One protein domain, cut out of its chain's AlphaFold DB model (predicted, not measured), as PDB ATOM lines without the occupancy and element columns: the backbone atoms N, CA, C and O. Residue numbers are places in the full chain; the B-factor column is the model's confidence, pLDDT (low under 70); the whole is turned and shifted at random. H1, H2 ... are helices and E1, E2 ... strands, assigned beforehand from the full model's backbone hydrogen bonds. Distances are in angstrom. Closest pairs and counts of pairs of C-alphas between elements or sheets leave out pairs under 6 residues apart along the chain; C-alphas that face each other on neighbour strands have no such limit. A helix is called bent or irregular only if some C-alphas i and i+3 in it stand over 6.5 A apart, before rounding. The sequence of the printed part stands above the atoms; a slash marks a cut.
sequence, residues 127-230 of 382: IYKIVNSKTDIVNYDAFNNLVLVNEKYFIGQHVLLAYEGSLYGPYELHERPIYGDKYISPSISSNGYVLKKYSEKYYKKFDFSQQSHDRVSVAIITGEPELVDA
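Overview. This is residues 127 to 230 of the 382 residues of an uncharacterized protein of Ruminococcus bromii (UniProt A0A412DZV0). One strongly twisted, branched sheet makes the body, with E2 and E3 at its core; beyond E1 the long hairpin of E6 and E7 runs out on one side, and E5 and E8 lie beyond E3 on the other. E4 pairs with the far part of the bent strand E3, and two short helices, H1 and H2, meet beyond the sheet. The 104 printed residues have two named helices and eight named strands, in the order E1 H1 E2 E3 E4 H2 E5 E6 E7 E8; E1 and E2 are parallel, the other neighbour pairs antiparallel, and the class is mostly strand. The whole is compact, with a radius of gyration of the C-alphas of 13.5 A and spans of 44 by 39 by 24 A.

Arrangement. E1, residues 127 to 132, and E2, residues 158 to 163, are parallel neighbours at 48 degrees, with N 131 and O 160 2.8 A apart, within hydrogen-bond range. With H1, residues 140 to 144, they form a strand-helix-strand unit, two parallel neighbour strands with a helix between, and its crossover is right-handed. E7, residues 215 to 221, lies on the other side of E1 from E2, antiparallel, with N 219 and O 128 2.8 A apart. E2, E3, residues 166 to 175, and E4, residues 182 to 184, form a meander, each strand the antiparallel neighbour of the one before; N 159 and O 171 are 2.8 A apart, as are N 174 and O 183. E3 bends by 71 degrees at residue 170. E5, residues 194 to 198, lies on the other side of E3 from E2, antiparallel, with N 198 and O 167 2.7 A apart. E8, residues 226 to 229, is the antiparallel neighbour of E5, with N 197 and O 226 2.8 A apart. E6, residues 203 to 209, forms a hairpin with E7, with N 218 and O 206 2.8 A apart. H2, residues 188 to 191, only just touches H1, with 3 pairs of C-alphas within 8 A; the closest, those of Asn 144 and Ile 188, are 5.2 A apart. The O i to N i+4 pair of H1 is within hydrogen-bond range; H2 is too short for one.

Along the chain. E1 begins with C-alpha 127 at (-15.668, 9.539, -22.572) and is 16.4 A long; E2 is 16.3 A. E3, 23.8 A, ends with C-alpha 175 at (-24.167, 23.322, -8.373). E6 is 19.0 A and E7 19.1 A long. E8 ends with C-alpha 229 at (-40.095, 6.536, -22.921).

Size, cuts and confidence. The two C-alphas farthest apart, those of Gly 192 and Gln 211, are 44.4 A apart. The printed part has no cut. The link from H1 to E2, 13 residues, is long. The mean pLDDT of the printed part is 87.5; residue 137 and residues 210 to 214 are under 70.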
ATOM      1  N   ILE A 127     -15.991  10.134 -23.872       95.81
ATOM      2  CA  ILE A 127     -15.668   9.539 -22.572       95.81
ATOM      3  C   ILE A 127     -16.272  10.416 -21.477       95.81
ATOM      4  O   ILE A 127     -15.833  11.538 -21.259       95.81
ATOM      5  N   TYR A 128     -17.254   9.896 -20.748       96.25
ATOM      6  CA  TYR A 128     -17.987  10.672 -19.745       96.25
ATOM      7  C   TYR A 128     -17.718  10.142 -18.345       96.25
ATOM      8  O   TYR A 128     -17.656   8.930 -18.134       96.25
ATOM      9  N   LYS A 129     -17.616  11.040 -17.363       94.88
ATOM     10  CA  LYS A 129     -17.571  10.640 -15.954       94.88
ATOM     11  C   LYS A 129     -18.923  10.085 -15.521       94.88
ATOM     12  O   LYS A 129     -19.971  10.573 -15.947       94.88
ATOM     13  N   ILE A 130     -18.883   9.064 -14.675       95.12
ATOM     14  CA  ILE A 130     -20.076   8.437 -14.115       95.12
ATOM     15  C   ILE A 130     -20.373   9.091 -12.769       95.12
ATOM     16  O   ILE A 130     -19.486   9.211 -11.930       95.12
ATOM     17  N   VAL A 131     -21.625   9.488 -12.566       94.00
ATOM     18  CA  VAL A 131     -22.116  10.040 -11.304       94.00
ATOM     19  C   VAL A 131     -23.204   9.159 -10.711       94.00
ATOM     20  O   VAL A 131     -23.965   8.512 -11.434       94.00
ATOM     21  N   ASN A 132     -23.292   9.156  -9.387       92.56
ATOM     22  CA  ASN A 132     -24.294   8.423  -8.632       92.56
ATOM     23  C   ASN A 132     -25.204   9.406  -7.903       92.56
ATOM     24  O   ASN A 132     -24.753  10.409  -7.345       92.56
ATOM     25  N   SER A 133     -26.496   9.088  -7.875       91.38
ATOM     26  CA  SER A 133     -27.465   9.847  -7.090       91.38
ATOM     27  C   SER A 133     -27.102   9.824  -5.600       91.38
ATOM     28  O   SER A 133     -26.663   8.800  -5.073       91.38
ATOM     29  N   LYS A 134     -27.330  10.940  -4.897       89.75
ATOM     30  CA  LYS A 134     -27.270  10.985  -3.424       89.75
ATOM     31  C   LYS A 134     -28.375  10.153  -2.771       89.75
ATOM     32  O   LYS A 134     -28.257   9.793  -1.604       89.75
ATOM     33  N   THR A 135     -29.465   9.906  -3.494       81.62
ATOM     34  CA  THR A 135     -30.600   9.105  -3.032       81.62
ATOM     35  C   THR A 135     -30.636   7.772  -3.762       81.62
ATOM     36  O   THR A 135     -30.545   7.734  -4.989       81.62
ATOM     37  N   ASP A 136     -30.864   6.691  -3.015       72.12
ATOM     38  CA  ASP A 136     -31.016   5.342  -3.582       72.12
ATOM     39  C   ASP A 136     -32.264   5.215  -4.469       72.12
ATOM     40  O   ASP A 136     -32.353   4.347  -5.334       72.12
ATOM     41  N   ILE A 137     -33.238   6.105  -4.261       69.94
ATOM     42  CA  ILE A 137     -34.460   6.181  -5.050       69.94
ATOM     43  C   ILE A 137     -34.296   7.312  -6.063       69.94
ATOM     44  O   ILE A 137     -34.349   8.492  -5.706       69.94
ATOM     45  N   VAL A 138     -34.115   6.940  -7.327       72.38
ATOM     46  CA  VAL A 138     -34.294   7.829  -8.479       72.38
ATOM     47  C   VAL A 138     -35.561   7.360  -9.171       72.38
ATOM     48  O   VAL A 138     -35.614   6.260  -9.697       72.38
ATOM     49  N   ASN A 139     -36.614   8.164  -9.124       72.75
ATOM     50  CA  ASN A 139     -37.876   7.846  -9.779       72.75
ATOM     51  C   ASN A 139     -38.117   8.805 -10.949       72.75
ATOM     52  O   ASN A 139     -37.290   9.661 -11.271       72.75
ATOM     53  N   TYR A 140     -39.280   8.675 -11.577       70.88
ATOM     54  CA  TYR A 140     -39.697   9.600 -12.619       70.88
ATOM     55  C   TYR A 140     -39.606  11.073 -12.185       70.88
ATOM     56  O   TYR A 140     -39.065  11.894 -12.925       70.88
ATOM     57  N   ASP A 141     -40.107  11.410 -10.991       73.94
ATOM     58  CA  ASP A 141     -40.109  12.794 -10.510       73.94
ATOM     59  C   ASP A 141     -38.685  13.339 -10.388       73.94
ATOM     60  O   ASP A 141     -38.454  14.517 -10.657       73.94
ATOM     61  N   ALA A 142     -37.719  12.484 -10.046       76.19
ATOM     62  CA  ALA A 142     -36.307  12.839 -10.024       76.19
ATOM     63  C   ALA A 142     -35.777  13.161 -11.435       76.19
ATOM     64  O   ALA A 142     -35.120  14.183 -11.608       76.19
ATOM     65  N   PHE A 143     -36.119  12.363 -12.457       81.75
ATOM     66  CA  PHE A 143     -35.749  12.652 -13.854       81.75
ATOM     67  C   PHE A 143     -36.469  13.875 -14.435       81.75
ATOM     68  O   PHE A 143     -35.936  14.552 -15.314       81.75
ATOM     69  N   ASN A 144     -37.677  14.181 -13.965       79.31
ATOM     70  CA  ASN A 144     -38.375  15.401 -14.365       79.31
ATOM     71  C   ASN A 144     -37.808  16.656 -13.688       79.31
ATOM     72  O   ASN A 144     -37.997  17.756 -14.199       79.31
ATOM     73  N   ASN A 145     -37.094  16.488 -12.575       83.12
ATOM     74  CA  ASN A 145     -36.533  17.575 -11.786       83.12
ATOM     75  C   ASN A 145     -34.998  17.471 -11.703       83.12
ATOM     76  O   ASN A 145     -34.308  17.175 -12.679       83.12
ATOM     77  N   LEU A 146     -34.456  17.814 -10.535       88.44
ATOM     78  CA  LEU A 146     -33.033  17.828 -10.239       88.44
ATOM     79  C   LEU A 146     -32.654  16.526  -9.536       88.44
ATOM     80  O   LEU A 146     -33.258  16.182  -8.520       88.44
ATOM     81  N   VAL A 147     -31.603  15.867 -10.014       91.38
ATOM     82  CA  VAL A 147     -31.001  14.713  -9.339       91.38
ATOM     83  C   VAL A 147     -29.721  15.179  -8.662       91.38
ATOM     84  O   VAL A 147     -28.782  15.603  -9.334       91.38
ATOM     85  N   LEU A 148     -29.688  15.138  -7.329       91.75
ATOM     86  CA  LEU A 148     -28.481  15.455  -6.562       91.75
ATOM     87  C   LEU A 148     -27.464  14.322  -6.718       91.75
ATOM     88  O   LEU A 148     -27.843  13.159  -6.612       91.75
ATOM     89  N   VAL A 149     -26.184  14.653  -6.897       92.38
ATOM     90  CA  VAL A 149     -25.115  13.659  -7.116       92.38
ATOM     91  C   VAL A 149     -24.025  13.719  -6.047       92.38
ATOM     92  O   VAL A 149     -23.829  14.754  -5.407       92.38
ATOM     93  N   ASN A 150     -23.339  12.599  -5.817       85.81
ATOM     94  CA  ASN A 150     -22.312  12.472  -4.773       85.81
ATOM     95  C   ASN A 150     -20.957  13.064  -5.182       85.81
ATOM     96  O   ASN A 150     -20.195  13.540  -4.335       85.81
ATOM     97  N   GLU A 151     -20.638  12.999  -6.470       84.88
ATOM     98  CA  GLU A 151     -19.315  13.276  -7.004       84.88
ATOM     99  C   GLU A 151     -19.001  14.775  -7.030       84.88
ATOM    100  O   GLU A 151     -19.874  15.630  -7.184       84.88
ATOM    101  N   LYS A 152     -17.713  15.104  -6.886       79.19
ATOM    102  CA  LYS A 152     -17.221  16.482  -6.759       79.19
ATOM    103  C   LYS A 152     -16.602  17.037  -8.044       79.19
ATOM    104  O   LYS A 152     -15.868  18.016  -7.965       79.19
ATOM    105  N   TYR A 153     -16.974  16.511  -9.205       84.06
ATOM    106  CA  TYR A 153     -16.470  16.966 -10.508       84.06
ATOM    107  C   TYR A 153     -16.832  18.418 -10.822       84.06
ATOM    108  O   TYR A 153     -17.751  18.979 -10.225       84.06
ATOM    109  N   PHE A 154     -16.105  19.043 -11.740       83.00
ATOM    110  CA  PHE A 154     -16.326  20.442 -12.096       83.00
ATOM    111  C   PHE A 154     -17.690  20.696 -12.750       83.00
ATOM    112  O   PHE A 154     -18.266  19.826 -13.402       83.00
ATOM    113  N   ILE A 155     -18.209  21.904 -12.534       88.44
ATOM    114  CA  ILE A 155     -19.491  22.358 -13.083       88.44
ATOM    115  C   ILE A 155     -19.341  22.585 -14.590       88.44
ATOM    116  O   ILE A 155     -18.256  22.892 -15.068       88.44
ATOM    117  N   GLY A 156     -20.420  22.407 -15.350       88.44
ATOM    118  CA  GLY A 156     -20.429  22.554 -16.808       88.44
ATOM    119  C   GLY A 156     -19.930  21.317 -17.558       88.44
ATOM    120  O   GLY A 156     -20.124  21.214 -18.767       88.44
ATOM    121  N   GLN A 157     -19.337  20.344 -16.858       90.44
ATOM    122  CA  GLN A 157     -18.955  19.065 -17.454       90.44
ATOM    123  C   GLN A 157     -20.180  18.202 -17.744       90.44
ATOM    124  O   GLN A 157     -21.138  18.160 -16.967       90.44
ATOM    125  N   HIS A 158     -20.107  17.445 -18.834       94.94
ATOM    126  CA  HIS A 158     -21.126  16.462 -19.175       94.94
ATOM    127  C   HIS A 158     -20.826  15.119 -18.502       94.94
ATOM    128  O   HIS A 158     -19.741  14.553 -18.643       94.94
ATOM    129  N   VAL A 159     -21.806  14.584 -17.779       95.75
ATOM    130  CA  VAL A 159     -21.691  13.347 -16.995       95.75
ATOM    131  C   VAL A 159     -22.819  12.369 -17.316       95.75
ATOM    132  O   VAL A 159     -23.847  12.740 -17.888       95.75
ATOM    133  N   LEU A 160     -22.637  11.107 -16.932       96.81
ATOM    134  CA  LEU A 160     -23.649  10.060 -17.053       96.81
ATOM    135  C   LEU A 160     -24.122   9.598 -15.678       96.81
ATOM    136  O   LEU A 160     -23.313   9.215 -14.837       96.81
ATOM    137  N   LEU A 161     -25.436   9.575 -15.471       95.31
ATOM    138  CA  LEU A 161     -26.041   9.066 -14.243       95.31
ATOM    139  C   LEU A 161     -26.086   7.538 -14.264       95.31
ATOM    140  O   LEU A 161     -26.721   6.960 -15.148       95.31
ATOM    141  N   ALA A 162     -25.488   6.890 -13.269       94.19
ATOM    142  CA  ALA A 162     -25.680   5.467 -13.025       94.19
ATOM    143  C   ALA A 162     -27.022   5.207 -12.330       94.19
ATOM    144  O   ALA A 162     -27.286   5.724 -11.246       94.19
ATOM    145  N   TYR A 163     -27.870   4.389 -12.957       91.00
ATOM    146  CA  TYR A 163     -29.166   3.990 -12.410       91.00
ATOM    147  C   TYR A 163     -29.596   2.623 -12.965       91.00
ATOM    148  O   TYR A 163     -29.481   2.377 -14.165       91.00
ATOM    149  N   GLU A 164     -30.066   1.719 -12.094       87.56
ATOM    150  CA  GLU A 164     -30.549   0.368 -12.451       87.56
ATOM    151  C   GLU A 164     -29.615  -0.410 -13.407       87.56
ATOM    152  O   GLU A 164     -30.039  -0.984 -14.411       87.56
ATOM    153  N   GLY A 165     -28.303  -0.399 -13.137       88.44
ATOM    154  CA  GLY A 165     -27.317  -1.114 -13.963       88.44
ATOM    155  C   GLY A 165     -27.098  -0.521 -15.362       88.44
ATOM    156  O   GLY A 165     -26.448  -1.138 -16.199       88.44
ATOM    157  N   SER A 166     -27.633   0.667 -15.637       94.50
ATOM    158  CA  SER A 166     -27.466   1.391 -16.900       94.50
ATOM    159  C   SER A 166     -26.945   2.807 -16.654       94.50
ATOM    160  O   SER A 166     -26.911   3.282 -15.517       94.50
ATOM    161  N   LEU A 167     -26.536   3.485 -17.726       96.38
ATOM    162  CA  LEU A 167     -26.103   4.881 -17.685       96.38
ATOM    163  C   LEU A 167     -27.088   5.768 -18.451       96.38
ATOM    164  O   LEU A 167     -27.536   5.393 -19.531       96.38
ATOM    165  N   TYR A 168     -27.409   6.947 -17.923       95.19
ATOM    166  CA  TYR A 168     -28.339   7.895 -18.542       95.19
ATOM    167  C   TYR A 168     -27.668   9.246 -18.790       95.19
ATOM    168  O   TYR A 168     -26.904   9.713 -17.945       95.19
ATOM    169  N   GLY A 169     -27.989   9.888 -19.915       94.62
ATOM    170  CA  GLY A 169     -27.451  11.201 -20.291       94.62
ATOM    171  C   GLY A 169     -26.868  11.227 -21.708       94.62
ATOM    172  O   GLY A 169     -27.340  10.478 -22.567       94.62
ATOM    173  N   PRO A 170     -25.865  12.075 -21.988       95.62
ATOM    174  CA  PRO A 170     -25.138  12.933 -21.044       95.62
ATOM    175  C   PRO A 170     -25.978  14.088 -20.481       95.62
ATOM    176  O   PRO A 170     -26.887  14.579 -21.148       95.62
ATOM    177  N   TYR A 171     -25.648  14.525 -19.265       95.00
ATOM    178  CA  TYR A 171     -26.240  15.691 -18.603       95.00
ATOM    179  C   TYR A 171     -25.156  16.650 -18.130       95.00
ATOM    180  O   TYR A 171     -24.122  16.207 -17.638       95.00
ATOM    181  N   GLU A 172     -25.411  17.949 -18.242       94.75
ATOM    182  CA  GLU A 172     -24.532  18.967 -17.674       94.75
ATOM    183  C   GLU A 172     -24.614  18.945 -16.139       94.75
ATOM    184  O   GLU A 172     -25.698  18.848 -15.548       94.75
ATOM    185  N   LEU A 173     -23.451  18.990 -15.489       93.62
ATOM    186  CA  LEU A 173     -23.332  19.049 -14.040       93.62
ATOM    187  C   LEU A 173     -23.421  20.498 -13.559       93.62
ATOM    188  O   LEU A 173     -22.678  21.365 -14.011       93.62
ATOM    189  N   HIS A 174     -24.275  20.747 -12.575       93.19
ATOM    190  CA  HIS A 174     -24.489  22.058 -11.974       93.19
ATOM    191  C   HIS A 174     -24.279  22.014 -10.460       93.19
ATOM    192  O   HIS A 174     -24.220  20.945  -9.851       93.19
ATOM    193  N   GLU A 175     -24.214  23.183  -9.829       91.31
ATOM    194  CA  GLU A 175     -24.167  23.322  -8.373       91.31
ATOM    195  C   GLU A 175     -25.243  24.283  -7.895       91.31
ATOM    196  O   GLU A 175     -25.538  25.300  -8.527       91.31
ATOM    197  N   ARG A 176     -25.855  23.951  -6.760       87.56
ATOM    198  CA  ARG A 176     -26.838  24.821  -6.125       87.56
ATOM    199  C   ARG A 176     -26.132  26.019  -5.488       87.56
ATOM    200  O   ARG A 176     -25.375  25.806  -4.540       87.56
ATOM    201  N   PRO A 177     -26.481  27.265  -5.862       81.62
ATOM    202  CA  PRO A 177     -25.819  28.462  -5.337       81.62
ATOM    203  C   PRO A 177     -25.856  28.604  -3.809       81.62
ATOM    204  O   PRO A 177     -24.978  29.223  -3.223       81.62
ATOM    205  N   ILE A 178     -26.892  28.062  -3.160       78.44
ATOM    206  CA  ILE A 178     -27.131  28.243  -1.718       78.44
ATOM    207  C   ILE A 178     -26.496  27.124  -0.882       78.44
ATOM    208  O   ILE A 178     -25.999  27.379   0.210       78.44
ATOM    209  N   TYR A 179     -26.537  25.885  -1.374       78.38
ATOM    210  CA  TYR A 179     -26.194  24.696  -0.584       78.38
ATOM    211  C   TYR A 179     -24.867  24.052  -1.001       78.38
ATOM    212  O   TYR A 179     -24.361  23.200  -0.278       78.38
ATOM    213  N   GLY A 180     -24.307  24.426  -2.159       82.12
ATOM    214  CA  GLY A 180     -23.090  23.811  -2.707       82.12
ATOM    215  C   GLY A 180     -23.281  22.360  -3.170       82.12
ATOM    216  O   GLY A 180     -22.324  21.684  -3.532       82.12
ATOM    217  N   ASP A 181     -24.514  21.848  -3.143       88.94
ATOM    218  CA  ASP A 181     -24.819  20.512  -3.635       88.94
ATOM    219  C   ASP A 181     -24.778  20.475  -5.160       88.94
ATOM    220  O   ASP A 181     -25.432  21.282  -5.831       88.94
ATOM    221  N   LYS A 182     -24.068  19.482  -5.697       92.25
ATOM    222  CA  LYS A 182     -24.015  19.219  -7.134       92.25
ATOM    223  C   LYS A 182     -25.225  18.425  -7.594       92.25
ATOM    224  O   LYS A 182     -25.749  17.577  -6.866       92.25
ATOM    225  N   TYR A 183     -25.684  18.723  -8.801       93.00
ATOM    226  CA  TYR A 183     -26.861  18.103  -9.384       93.00
ATOM    227  C   TYR A 183     -26.790  18.064 -10.905       93.00
ATOM    228  O   TYR A 183     -26.138  18.890 -11.533       93.00
ATOM    229  N   ILE A 184     -27.535  17.135 -11.487       94.06
ATOM    230  CA  ILE A 184     -27.861  17.121 -12.912       94.06
ATOM    231  C   ILE A 184     -29.346  17.433 -13.089       94.06
ATOM    232  O   ILE A 184     -30.159  17.185 -12.191       94.06
ATOM    233  N   SER A 185     -29.713  17.970 -14.249       90.94
ATOM    234  CA  SER A 185     -31.109  18.260 -14.585       90.94
ATOM    235  C   SER A 185     -31.496  17.576 -15.894       90.94
ATOM    236  O   SER A 185     -31.344  18.164 -16.963       90.94
ATOM    237  N   PRO A 186     -32.004  16.329 -15.842       88.19
ATOM    238  CA  PRO A 186     -32.461  15.642 -17.046       88.19
ATOM    239  C   PRO A 186     -33.659  16.337 -17.710       88.19
ATOM    240  O   PRO A 186     -33.800  16.251 -18.929       88.19
ATOM    241  N   SER A 187     -34.498  17.035 -16.924       83.81
ATOM    242  CA  SER A 187     -35.602  17.896 -17.387       83.81
ATOM    243  C   SER A 187     -36.432  17.274 -18.515       83.81
ATOM    244  O   SER A 187     -36.721  17.903 -19.535       83.81
ATOM    245  N   ILE A 188     -36.817  16.007 -18.345       85.69
ATOM    246  CA  ILE A 188     -37.387  15.190 -19.428       85.69
ATOM    247  C   ILE A 188     -38.674  15.758 -20.036       85.69
ATOM    248  O   ILE A 188     -38.937  15.514 -21.210       85.69
ATOM    249  N   SER A 189     -39.449  16.554 -19.294       83.94
ATOM    250  CA  SER A 189     -40.621  17.272 -19.824       83.94
ATOM    251  C   SER A 189     -40.285  18.233 -20.966       83.94
ATOM    252  O   SER A 189     -41.102  18.429 -21.863       83.94
ATOM    253  N   SER A 190     -39.069  18.783 -20.985       81.50
ATOM    254  CA  SER A 190     -38.594  19.650 -22.072       81.50
ATOM    255  C   SER A 190     -38.211  18.867 -23.332       81.50
ATOM    256  O   SER A 190     -38.149  19.445 -24.413       81.50
ATOM    257  N   ASN A 191     -38.001  17.553 -23.200       79.88
ATOM    258  CA  ASN A 191     -37.530  16.651 -24.253       79.88
ATOM    259  C   ASN A 191     -38.570  15.562 -24.575       79.88
ATOM    260  O   ASN A 191     -38.227  14.397 -24.790       79.88
ATOM    261  N   GLY A 192     -39.861  15.909 -24.528       82.75
ATOM    262  CA  GLY A 192     -40.949  14.988 -24.873       82.75
ATOM    263  C   GLY A 192     -41.000  13.718 -24.012       82.75
ATOM    264  O   GLY A 192     -41.556  12.704 -24.445       82.75
ATOM    265  N   TYR A 193     -40.432  13.760 -22.803       88.12
ATOM    266  CA  TYR A 193     -40.320  12.657 -21.845       88.12
ATOM    267  C   TYR A 193     -39.483  11.468 -22.335       88.12
ATOM    268  O   TYR A 193     -39.765  10.321 -21.985       88.12
ATOM    269  N   VAL A 194     -38.470  11.731 -23.160       89.00
ATOM    270  CA  VAL A 194     -37.551  10.710 -23.672       89.00
ATOM    271  C   VAL A 194     -36.191  10.826 -22.993       89.00
ATOM    272  O   VAL A 194     -35.587  11.896 -22.948       89.00
ATOM    273  N   LEU A 195     -35.697   9.701 -22.487       91.44
ATOM    274  CA  LEU A 195     -34.367   9.566 -21.903       91.44
ATOM    275  C   LEU A 195     -33.419   8.865 -22.874       91.44
ATOM    276  O   LEU A 195     -33.810   7.924 -23.566       91.44
ATOM    277  N   LYS A 196     -32.151   9.282 -22.868       93.88
ATOM    278  CA  LYS A 196     -31.049   8.543 -23.491       93.88
ATOM    279  C   LYS A 196     -30.457   7.582 -22.466       93.88
ATOM    280  O   LYS A 196     -30.038   8.014 -21.390       93.88
ATOM    281  N   LYS A 197     -30.438   6.296 -22.807       95.25
ATOM    282  CA  LYS A 197     -29.957   5.197 -21.971       95.25
ATOM    283  C   LYS A 197     -28.846   4.441 -22.689       95.25
ATOM    284  O   LYS A 197     -29.012   3.994 -23.817       95.25
ATOM    285  N   TYR A 198     -27.750   4.195 -21.993       97.31
ATOM    286  CA  TYR A 198     -26.698   3.287 -22.415       97.31
ATOM    287  C   TYR A 198     -26.755   2.034 -21.545       97.31
ATOM    288  O   TYR A 198     -26.435   2.056 -20.355       97.31
ATOM    289  N   SER A 199     -27.196   0.936 -22.153       94.88
ATOM    290  CA  SER A 199     -27.075  -0.410 -21.588       94.88
ATOM    291  C   SER A 199     -25.606  -0.866 -21.618       94.88
ATOM    292  O   SER A 199     -24.830  -0.367 -22.432       94.88
ATOM    293  N   GLU A 200     -25.215  -1.841 -20.789       93.69
ATOM    294  CA  GLU A 200     -23.805  -2.270 -20.624       93.69
ATOM    295  C   GLU A 200     -23.078  -2.642 -21.928       93.69
ATOM    296  O   GLU A 200     -21.867  -2.494 -22.026       93.69
ATOM    297  N   LYS A 201     -23.805  -3.074 -22.965       94.00
ATOM    298  CA  LYS A 201     -23.251  -3.363 -24.301       94.00
ATOM    299  C   LYS A 201     -22.749  -2.127 -25.070       94.00
ATOM    300  O   LYS A 201     -22.007  -2.292 -26.035       94.00
ATOM    301  N   TYR A 202     -23.169  -0.919 -24.691       95.19
ATOM    302  CA  TYR A 202     -22.884   0.332 -25.415       95.19
ATOM    303  C   TYR A 202     -21.855   1.226 -24.729       95.19
ATOM    304  O   TYR A 202     -21.629   2.358 -25.165       95.19
ATOM    305  N   TYR A 203     -21.213   0.728 -23.675       96.06
ATOM    306  CA  TYR A 203     -20.079   1.407 -23.079       96.06
ATOM    307  C   TYR A 203     -19.059   0.418 -22.520       96.06
ATOM    308  O   TYR A 203     -19.374  -0.722 -22.190       96.06
ATOM    309  N   LYS A 204     -17.823   0.883 -22.348       95.38
ATOM    310  CA  LYS A 204     -16.815   0.217 -21.511       95.38
ATOM    311  C   LYS A 204     -16.550   1.086 -20.289       95.38
ATOM    312  O   LYS A 204     -16.323   2.285 -20.442       95.38
ATOM    313  N   LYS A 205     -16.589   0.502 -19.089       94.38
ATOM    314  CA  LYS A 205     -16.175   1.219 -17.873       94.38
ATOM    315  C   LYS A 205     -14.663   1.199 -17.759       94.38
ATOM    316  O   LYS A 205     -14.033   0.187 -18.063       94.38
ATOM    317  N   PHE A 206     -14.113   2.305 -17.290       92.94
ATOM    318  CA  PHE A 206     -12.708   2.420 -16.948       92.94
ATOM    319  C   PHE A 206     -12.578   3.282 -15.697       92.94
ATOM    320  O   PHE A 206     -13.264   4.296 -15.578       92.94
ATOM    321  N   ASP A 207     -11.706   2.886 -14.777       90.75
ATOM    322  CA  ASP A 207     -11.435   3.654 -13.568       90.75
ATOM    323  C   ASP A 207     -10.075   4.331 -13.705       90.75
ATOM    324  O   ASP A 207      -9.039   3.668 -13.755       90.75
ATOM    325  N   PHE A 208     -10.073   5.661 -13.732       86.88
ATOM    326  CA  PHE A 208      -8.853   6.435 -13.547       86.88
ATOM    327  C   PHE A 208      -8.479   6.394 -12.069       86.88
ATOM    328  O   PHE A 208      -9.307   6.703 -11.209       86.88
ATOM    329  N   SER A 209      -7.240   6.021 -11.762       77.69
ATOM    330  CA  SER A 209      -6.753   5.971 -10.385       77.69
ATOM    331  C   SER A 209      -5.418   6.674 -10.244       77.69
ATOM    332  O   SER A 209      -4.481   6.403 -10.998       77.69
ATOM    333  N   GLN A 210      -5.312   7.503  -9.209       63.56
ATOM    334  CA  GLN A 210      -4.026   7.975  -8.713       63.56
ATOM    335  C   GLN A 210      -3.483   6.968  -7.701       63.56
ATOM    336  O   GLN A 210      -4.231   6.212  -7.080       63.56
ATOM    337  N   GLN A 211      -2.171   7.009  -7.462       51.91
ATOM    338  CA  GLN A 211      -1.534   6.239  -6.386       51.91
ATOM    339  C   GLN A 211      -2.109   6.572  -4.987       51.91
ATOM    340  O   GLN A 211      -1.914   5.814  -4.040       51.91
ATOM    341  N   SER A 212      -2.873   7.664  -4.858       48.84
ATOM    342  CA  SER A 212      -3.632   8.063  -3.674       48.84
ATOM    343  C   SER A 212      -5.147   8.005  -3.917       48.84
ATOM    344  O   SER A 212      -5.692   8.972  -4.416       48.84
ATOM    345  N   HIS A 213      -5.793   6.893  -3.537       50.72
ATOM    346  CA  HIS A 213      -7.211   6.658  -3.153       50.72
ATOM    347  C   HIS A 213      -8.404   7.266  -3.936       50.72
ATOM    348  O   HIS A 213      -9.492   6.699  -3.845       50.72
ATOM    349  N   ASP A 214      -8.254   8.331  -4.717       66.44
ATOM    350  CA  ASP A 214      -9.314   8.938  -5.511       66.44
ATOM    351  C   ASP A 214      -9.423   8.196  -6.848       66.44
ATOM    352  O   ASP A 214      -8.514   8.215  -7.685       66.44
ATOM    353  N   ARG A 215     -10.541   7.484  -7.021       77.88
ATOM    354  CA  ARG A 215     -10.903   6.799  -8.264       77.88
ATOM    355  C   ARG A 215     -11.998   7.579  -8.971       77.88
ATOM    356  O   ARG A 215     -13.008   7.920  -8.358       77.88
ATOM    357  N   VAL A 216     -11.812   7.826 -10.263       87.62
ATOM    358  CA  VAL A 216     -12.826   8.430 -11.130       87.62
ATOM    359  C   VAL A 216     -13.255   7.403 -12.160       87.62
ATOM    360  O   VAL A 216     -12.501   7.067 -13.073       87.62
ATOM    361  N   SER A 217     -14.478   6.908 -12.003       91.81
ATOM    362  CA  SER A 217     -15.090   5.996 -12.961       91.81
ATOM    363  C   SER A 217     -15.611   6.770 -14.163       91.81
ATOM    364  O   SER A 217     -16.361   7.741 -14.034       91.81
ATOM    365  N   VAL A 218     -15.245   6.307 -15.350       94.31
ATOM    366  CA  VAL A 218     -15.734   6.833 -16.621       94.31
ATOM    367  C   VAL A 218     -16.402   5.740 -17.442       94.31
ATOM    368  O   VAL A 218     -16.158   4.544 -17.257       94.31
ATOM    369  N   ALA A 219     -17.213   6.166 -18.400       96.69
ATOM    370  CA  ALA A 219     -17.748   5.329 -19.456       96.69
ATOM    371  C   ALA A 219     -17.230   5.812 -20.811       96.69
ATOM    372  O   ALA A 219     -17.414   6.969 -21.186       96.69
ATOM    373  N   ILE A 220     -16.616   4.898 -21.554       96.44
ATOM    374  CA  ILE A 220     -16.234   5.087 -22.952       96.44
ATOM    375  C   ILE A 220     -17.423   4.634 -23.793       96.44
ATOM    376  O   ILE A 220     -17.748   3.445 -23.786       96.44
ATOM    377  N   ILE A 221     -18.072   5.554 -24.503       96.12
ATOM    378  CA  ILE A 221     -19.236   5.226 -25.333       96.12
ATOM    379  C   ILE A 221     -18.785   4.474 -26.588       96.12
ATOM    380  O   ILE A 221     -17.921   4.933 -27.338       96.12
ATOM    381  N   THR A 222     -19.368   3.294 -26.805       94.12
ATOM    382  CA  THR A 222     -19.043   2.402 -27.932       94.12
ATOM    383  C   THR A 222     -20.186   2.243 -28.927       94.12
ATOM    384  O   THR A 222     -19.981   1.673 -29.996       94.12
ATOM    385  N   GLY A 223     -21.381   2.741 -28.605       92.38
ATOM    386  CA  GLY A 223     -22.538   2.708 -29.492       92.38
ATOM    387  C   GLY A 223     -23.551   3.799 -29.170       92.38
ATOM    388  O   GLY A 223     -23.385   4.571 -28.228       92.38
ATOM    389  N   GLU A 224     -24.609   3.849 -29.972       93.69
ATOM    390  CA  GLU A 224     -25.679   4.833 -29.818       93.69
ATOM    391  C   GLU A 224     -26.558   4.541 -28.590       93.69
ATOM    392  O   GLU A 224     -26.777   3.371 -28.250       93.69
ATOM    393  N   PRO A 225     -27.091   5.583 -27.925       94.94
ATOM    394  CA  PRO A 225     -28.013   5.399 -26.816       94.94
ATOM    395  C   PRO A 225     -29.326   4.768 -27.282       94.94
ATOM    396  O   PRO A 225     -29.891   5.110 -28.322       94.94
ATOM    397  N   GLU A 226     -29.874   3.905 -26.438       94.81
ATOM    398  CA  GLU A 226     -31.268   3.499 -26.505       94.81
ATOM    399  C   GLU A 226     -32.140   4.667 -26.032       94.81
ATOM    400  O   GLU A 226     -31.843   5.329 -25.033       94.81
ATOM    401  N   LEU A 227     -33.239   4.918 -26.736       92.88
ATOM    402  CA  LEU A 227     -34.249   5.863 -26.274       92.88
ATOM    403  C   LEU A 227     -35.226   5.140 -25.349       92.88
ATOM    404  O   LEU A 227     -35.670   4.029 -25.647       92.88
ATOM    405  N   VAL A 228     -35.579   5.776 -24.236       91.31
ATOM    406  CA  VAL A 228     -36.530   5.248 -23.252       91.31
ATOM    407  C   VAL A 228     -37.665   6.242 -23.070       91.31
ATOM    408  O   VAL A 228     -37.432   7.407 -22.755       91.31
ATOM    409  N   ASP A 229     -38.897   5.771 -23.254       90.94
ATOM    410  CA  ASP A 229     -40.095   6.536 -22.921       90.94
ATOM    411  C   ASP A 229     -40.281   6.550 -21.399       90.94
ATOM    412  O   ASP A 229     -40.658   5.540 -20.803       90.94
ATOM    413  N   ALA A 230     -39.998   7.697 -20.790       89.00
ATOM    414  CA  ALA A 230     -40.103   7.904 -19.355       89.00
ATOM    415  C   ALA A 230     -41.463   8.486 -18.939       89.00
ATOM    416  O   ALA A 230     -41.632   8.802 -17.771       89.00
TER     417      ALA A 230